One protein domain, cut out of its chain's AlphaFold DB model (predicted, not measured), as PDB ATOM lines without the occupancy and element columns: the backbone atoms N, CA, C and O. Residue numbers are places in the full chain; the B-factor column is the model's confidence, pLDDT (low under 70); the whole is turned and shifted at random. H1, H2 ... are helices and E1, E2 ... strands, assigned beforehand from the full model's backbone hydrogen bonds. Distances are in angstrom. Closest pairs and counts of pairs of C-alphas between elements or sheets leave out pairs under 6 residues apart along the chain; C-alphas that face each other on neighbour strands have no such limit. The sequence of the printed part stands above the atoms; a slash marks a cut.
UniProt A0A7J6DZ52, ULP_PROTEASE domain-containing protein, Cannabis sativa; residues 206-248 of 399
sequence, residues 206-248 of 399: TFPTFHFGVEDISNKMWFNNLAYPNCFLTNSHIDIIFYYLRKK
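AT A GLANCE: This is residues 206 to 248 of the 399 residues of the protein "ULP_PROTEASE domain-containing protein" of Cannabis sativa (UniProt A0A7J6DZ52). A short two-stranded hairpin, E1 and E2, and a long helix, H2, stand on opposite sides of a small arrangement, with the short helix H1 between them along the chain, so that the printed part turns round in an open C. The tip of the hairpin, residues 212 to 215, points toward H2, and the link of residues 228 to 234 swings out beyond H1 before the chain comes back into H2. The printed part has 43 residues, with two named strands and two named helices in the order E1, E2, H1, H2; the sheet has the order E1 - E2 and is antiparallel, and the class is mixed, helices and strands. The whole is compact, with a radius of gyration of the C-alphas of 10.5 A, and the C-alphas span 26 by 25 by 16 A along the three main axes.

HOW THE PARTS SIT: E1, residues 206 to 211, and E2, residues 216 to 219, form a hairpin of antiparallel neighbour strands, with an angle of 151 degrees between their directions. The C-alphas of His 211 and Asp 216 face each other at 4.6 A. Across the pair, N 206 and O 218 are 2.7 A apart and N 217 and O 210 are 2.8 A apart, both within hydrogen-bond range. E2 is followed directly by H1, residues 220 to 227. The closest C-alphas of E1 and H1 are those of Thr 206 and Lys 220, 6.4 A apart. H2, residues 235 to 248, is close to H1 but not clearly touching it; their closest C-alphas, those of Trp 222 and His 237, are 7.5 A apart. H1 and H2 run the same way at a steep tilt of 68 degrees, only just short of about perpendicular. E2 and H2 are near each other, with 5 pairs of C-alphas within 10 A, while E1 and H2 are apart. In H1 and H2 every O i to N i+4 pair is within hydrogen-bond range.

IN THESE COORDINATES: E1 begins at C-alpha 206, (15.949, -65.105, -81.219), and measures 11.1 A from first to last C-alpha. E2 measures 9.2 A. H1 begins at C-alpha 220, (17.939, -69.397, -76.923), and measures 10.8 A. H2, the longest helix with 14 residues, measures 19.5 A and ends at C-alpha 248, (11.531, -85.802, -90.964).

THE WHOLE: The two C-alphas farthest apart are those of Pro 208 and Asn 230, at 27.9 A. The printed part has no cut. The links E1 to E2 and E2 to H1 are tight, and H1 to H2 is a short link of 7 residues. The mean pLDDT of the printed part is 71.7; 17 residues are under 70, namely 213 to 214, 227 to 231, 235, 239 and 241 to 248.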
ATOM      1  N   THR A 206      15.797 -65.080 -79.766       76.44
ATOM      2  CA  THR A 206      15.949 -65.105 -81.219       76.44
ATOM      3  C   THR A 206      14.885 -64.234 -81.863       76.44
ATOM      4  O   THR A 206      13.715 -64.271 -81.486       76.44
ATOM      5  N   PHE A 207      15.306 -63.458 -82.858       73.56
ATOM      6  CA  PHE A 207      14.417 -62.689 -83.714       73.56
ATOM      7  C   PHE A 207      14.800 -62.932 -85.185       73.56
ATOM      8  O   PHE A 207      15.965 -62.692 -85.541       73.56
ATOM      9  N   PRO A 208      13.862 -63.394 -86.035       78.06
ATOM     10  CA  PRO A 208      12.473 -63.745 -85.706       78.06
ATOM     11  C   PRO A 208      12.359 -64.979 -84.786       78.06
ATOM     12  O   PRO A 208      13.314 -65.738 -84.618       78.06
ATOM     13  N   THR A 209      11.192 -65.149 -84.162       79.88
ATOM     14  CA  THR A 209      10.842 -66.348 -83.383       79.88
ATOM     15  C   THR A 209      10.816 -67.575 -84.297       79.88
ATOM     16  O   THR A 209      10.355 -67.489 -85.434       79.88
ATOM     17  N   PHE A 210      11.292 -68.725 -83.817       80.88
ATOM     18  CA  PHE A 210      11.201 -69.968 -84.579       80.88
ATOM     19  C   PHE A 210       9.818 -70.599 -84.413       80.88
ATOM     20  O   PHE A 210       9.458 -71.038 -83.323       80.88
ATOM     21  N   HIS A 211       9.067 -70.682 -85.507       79.94
ATOM     22  CA  HIS A 211       7.730 -71.269 -85.539       79.94
ATOM     23  C   HIS A 211       7.800 -72.755 -85.922       79.94
ATOM     24  O   HIS A 211       7.765 -73.105 -87.101       79.94
ATOM     25  N   PHE A 212       7.878 -73.661 -84.940       70.19
ATOM     26  CA  PHE A 212       7.923 -75.109 -85.213       70.19
ATOM     27  C   PHE A 212       6.536 -75.722 -85.474       70.19
ATOM     28  O   PHE A 212       6.420 -76.920 -85.722       70.19
ATOM     29  N   GLY A 213       5.464 -74.929 -85.424       63.75
ATOM     30  CA  GLY A 213       4.093 -75.338 -85.744       63.75
ATOM     31  C   GLY A 213       3.336 -76.042 -84.611       63.75
ATOM     32  O   GLY A 213       2.109 -76.024 -84.620       63.75
ATOM     33  N   VAL A 214       4.032 -76.644 -83.640       56.97
ATOM     34  CA  VAL A 214       3.441 -77.080 -82.353       56.97
ATOM     35  C   VAL A 214       3.644 -76.053 -81.247       56.97
ATOM     36  O   VAL A 214       2.796 -75.930 -80.372       56.97
ATOM     37  N   GLU A 215       4.746 -75.314 -81.313       71.00
ATOM     38  CA  GLU A 215       5.117 -74.277 -80.361       71.00
ATOM     39  C   GLU A 215       6.089 -73.300 -81.034       71.00
ATOM     40  O   GLU A 215       6.796 -73.657 -81.987       71.00
ATOM     41  N   ASP A 216       6.105 -72.073 -80.524       81.25
ATOM     42  CA  ASP A 216       6.960 -70.988 -80.979       81.25
ATOM     43  C   ASP A 216       8.116 -70.797 -79.996       81.25
ATOM     44  O   ASP A 216       7.903 -70.524 -78.812       81.25
ATOM     45  N   ILE A 217       9.353 -70.918 -80.480       84.56
ATOM     46  CA  ILE A 217      10.558 -70.818 -79.655       84.56
ATOM     47  C   ILE A 217      11.309 -69.542 -79.992       84.56
ATOM     48  O   ILE A 217      11.895 -69.395 -81.063       84.56
ATOM     49  N   SER A 218      11.312 -68.616 -79.039       85.31
ATOM     50  CA  SER A 218      12.147 -67.417 -79.082       85.31
ATOM     51  C   SER A 218      13.321 -67.500 -78.115       85.31
ATOM     52  O   SER A 218      14.310 -66.818 -78.317       85.31
ATOM     53  N   ASN A 219      13.267 -68.316 -77.061       85.06
ATOM     54  CA  ASN A 219      14.320 -68.347 -76.048       85.06
ATOM     55  C   ASN A 219      15.493 -69.249 -76.474       85.06
ATOM     56  O   ASN A 219      15.333 -70.457 -76.640       85.06
ATOM     57  N   LYS A 220      16.700 -68.686 -76.577       80.81
ATOM     58  CA  LYS A 220      17.939 -69.397 -76.923       80.81
ATOM     59  C   LYS A 220      18.348 -70.447 -75.893       80.81
ATOM     60  O   LYS A 220      18.975 -71.437 -76.270       80.81
ATOM     61  N   MET A 221      17.959 -70.282 -74.624       79.25
ATOM     62  CA  MET A 221      18.172 -71.304 -73.590       79.25
ATOM     63  C   MET A 221      17.532 -72.640 -73.962       79.25
ATOM     64  O   MET A 221      18.042 -73.681 -73.563       79.25
ATOM     65  N   TRP A 222      16.467 -72.636 -74.769       85.56
ATOM     66  CA  TRP A 222      15.861 -73.860 -75.287       85.56
ATOM     67  C   TRP A 222      16.868 -74.673 -76.121       85.56
ATOM     68  O   TRP A 222      17.123 -75.843 -75.852       85.56
ATOM     69  N   PHE A 223      17.550 -74.040 -77.082       82.25
ATOM     70  CA  PHE A 223      18.564 -74.726 -77.894       82.25
ATOM     71  C   PHE A 223      19.807 -75.091 -77.080       82.25
ATOM     72  O   PHE A 223      20.410 -76.139 -77.316       82.25
ATOM     73  N   ASN A 224      20.178 -74.248 -76.113       75.31
ATOM     74  CA  ASN A 224      21.295 -74.516 -75.214       75.31
ATOM     75  C   ASN A 224      21.057 -75.797 -74.395       75.31
ATOM     76  O   ASN A 224      21.881 -76.712 -74.440       75.31
ATOM     77  N   ASN A 225      19.887 -75.912 -73.764       78.50
ATOM     78  CA  ASN A 225      19.495 -77.085 -72.982       78.50
ATOM     79  C   ASN A 225      19.493 -78.377 -73.816       78.50
ATOM     80  O   ASN A 225      19.734 -79.456 -73.281       78.50
ATOM     81  N   LEU A 226      19.248 -78.283 -75.125       79.44
ATOM     82  CA  LEU A 226      19.317 -79.425 -76.035       79.44
ATOM     83  C   LEU A 226      20.759 -79.783 -76.452       79.44
ATOM     84  O   LEU A 226      21.069 -80.952 -76.683       79.44
ATOM     85  N   ALA A 227      21.647 -78.792 -76.581       69.75
ATOM     86  CA  ALA A 227      23.012 -78.968 -77.088       69.75
ATOM     87  C   ALA A 227      24.003 -79.502 -76.034       69.75
ATOM     88  O   ALA A 227      24.989 -80.185 -76.379       69.75
ATOM     89  N   TYR A 228      23.760 -79.192 -74.757       67.06
ATOM     90  CA  TYR A 228      24.655 -79.513 -73.650       67.06
ATOM     91  C   TYR A 228      24.083 -80.616 -72.740       67.06
ATOM     92  O   TYR A 228      22.909 -80.590 -72.384       67.06
ATOM     93  N   PRO A 229      24.899 -81.622 -72.373       50.47
ATOM     94  CA  PRO A 229      24.475 -82.676 -71.457       50.47
ATOM     95  C   PRO A 229      24.237 -82.118 -70.044       50.47
ATOM     96  O   PRO A 229      24.877 -81.148 -69.651       50.47
ATOM     97  N   ASN A 230      23.376 -82.790 -69.271       58.66
ATOM     98  CA  ASN A 230      22.957 -82.451 -67.897       58.66
ATOM     99  C   ASN A 230      21.906 -81.334 -67.753       58.66
ATOM    100  O   ASN A 230      21.544 -80.992 -66.630       58.66
ATOM    101  N   CYS A 231      21.355 -80.819 -68.853       67.69
ATOM    102  CA  CYS A 231      20.151 -79.988 -68.826       67.69
ATOM    103  C   CYS A 231      18.893 -80.871 -68.912       67.69
ATOM    104  O   CYS A 231      18.827 -81.798 -69.723       67.69
ATOM    105  N   PHE A 232      17.876 -80.591 -68.092       71.56
ATOM    106  CA  PHE A 232      16.593 -81.288 -68.196       71.56
ATOM    107  C   PHE A 232      15.823 -80.797 -69.426       71.56
ATOM    108  O   PHE A 232      15.548 -79.605 -69.569       71.56
ATOM    109  N   LEU A 233      15.435 -81.727 -70.300       75.88
ATOM    110  CA  LEU A 233      14.521 -81.430 -71.398       75.88
ATOM    111  C   LEU A 233      13.114 -81.191 -70.844       75.88
ATOM    112  O   LEU A 233      12.618 -81.952 -70.015       75.88
ATOM    113  N   THR A 234      12.468 -80.130 -71.316       72.44
ATOM    114  CA  THR A 234      11.079 -79.803 -70.959       72.44
ATOM    115  C   THR A 234      10.092 -80.465 -71.925       72.44
ATOM    116  O   THR A 234      10.491 -80.934 -72.991       72.44
ATOM    117  N   ASN A 235       8.791 -80.451 -71.604       65.62
ATOM    118  CA  ASN A 235       7.738 -80.945 -72.509       65.62
ATOM    119  C   ASN A 235       7.834 -80.316 -73.908       65.62
ATOM    120  O   ASN A 235       7.786 -81.035 -74.896       65.62
ATOM    121  N   SER A 236       8.107 -79.009 -73.977       74.12
ATOM    122  CA  SER A 236       8.357 -78.277 -75.226       74.12
ATOM    123  C   SER A 236       9.449 -78.919 -76.094       74.12
ATOM    124  O   SER A 236       9.283 -79.095 -77.302       74.12
ATOM    125  N   HIS A 237      10.563 -79.342 -75.480       79.00
ATOM    126  CA  HIS A 237      11.634 -80.033 -76.201       79.00
ATOM    127  C   HIS A 237      11.131 -81.344 -76.793       79.00
ATOM    128  O   HIS A 237      11.361 -81.623 -77.968       79.00
ATOM    129  N   ILE A 238      10.428 -82.142 -75.990       71.00
ATOM    130  CA  ILE A 238       9.913 -83.446 -76.407       71.00
ATOM    131  C   ILE A 238       8.875 -83.297 -77.527       71.00
ATOM    132  O   ILE A 238       8.969 -83.996 -78.538       71.00
ATOM    133  N   ASP A 239       7.947 -82.351 -77.396       59.00
ATOM    134  CA  ASP A 239       6.893 -82.090 -78.378       59.00
ATOM    135  C   ASP A 239       7.473 -81.652 -79.729       59.00
ATOM    136  O   ASP A 239       7.109 -82.206 -80.772       59.00
ATOM    137  N   ILE A 240       8.432 -80.718 -79.729       70.12
ATOM    138  CA  ILE A 240       9.108 -80.265 -80.952       70.12
ATOM    139  C   ILE A 240       9.988 -81.372 -81.543       70.12
ATOM    140  O   ILE A 240       9.976 -81.555 -82.761       70.12
ATOM    141  N   ILE A 241      10.715 -82.152 -80.732       68.69
ATOM    142  CA  ILE A 241      11.522 -83.286 -81.217       68.69
ATOM    143  C   ILE A 241      10.628 -84.319 -81.899       68.69
ATOM    144  O   ILE A 241      10.928 -84.746 -83.015       68.69
ATOM    145  N   PHE A 242       9.515 -84.714 -81.282       60.06
ATOM    146  CA  PHE A 242       8.588 -85.672 -81.884       60.06
ATOM    147  C   PHE A 242       7.881 -85.104 -83.109       60.06
ATOM    148  O   PHE A 242       7.735 -85.811 -84.112       60.06
ATOM    149  N   TYR A 243       7.509 -83.824 -83.087       61.75
ATOM    150  CA  TYR A 243       7.006 -83.141 -84.272       61.75
ATOM    151  C   TYR A 243       8.035 -83.167 -85.409       61.75
ATOM    152  O   TYR A 243       7.686 -83.546 -86.531       61.75
ATOM    153  N   TYR A 244       9.293 -82.828 -85.123       65.56
ATOM    154  CA  TYR A 244      10.387 -82.831 -86.088       65.56
ATOM    155  C   TYR A 244      10.678 -84.235 -86.606       65.56
ATOM    156  O   TYR A 244      10.810 -84.401 -87.808       65.56
ATOM    157  N   LEU A 245      10.729 -85.265 -85.758       60.44
ATOM    158  CA  LEU A 245      10.938 -86.649 -86.194       60.44
ATOM    159  C   LEU A 245       9.790 -87.139 -87.079       60.44
ATOM    160  O   LEU A 245      10.042 -87.732 -88.127       60.44
ATOM    161  N   ARG A 246       8.537 -86.825 -86.727       59.41
ATOM    162  CA  ARG A 246       7.364 -87.092 -87.573       59.41
ATOM    163  C   ARG A 246       7.509 -86.418 -88.933       59.41
ATOM    164  O   ARG A 246       7.337 -87.060 -89.964       59.41
ATOM    165  N   LYS A 247       7.853 -85.132 -88.933       61.59
ATOM    166  CA  LYS A 247       8.055 -84.334 -90.142       61.59
ATOM    167  C   LYS A 247       9.232 -84.858 -90.961       61.59
ATOM    168  O   LYS A 247       9.080 -85.078 -92.147       61.59
ATOM    169  N   LYS A 248      10.358 -85.190 -90.337       64.00
ATOM    170  CA  LYS A 248      11.531 -85.802 -90.964       64.00
ATOM    171  C   LYS A 248      11.189 -87.138 -91.606       64.00
ATOM    172  O   LYS A 248      11.638 -87.381 -92.711       64.00
TER     173      LYS A 248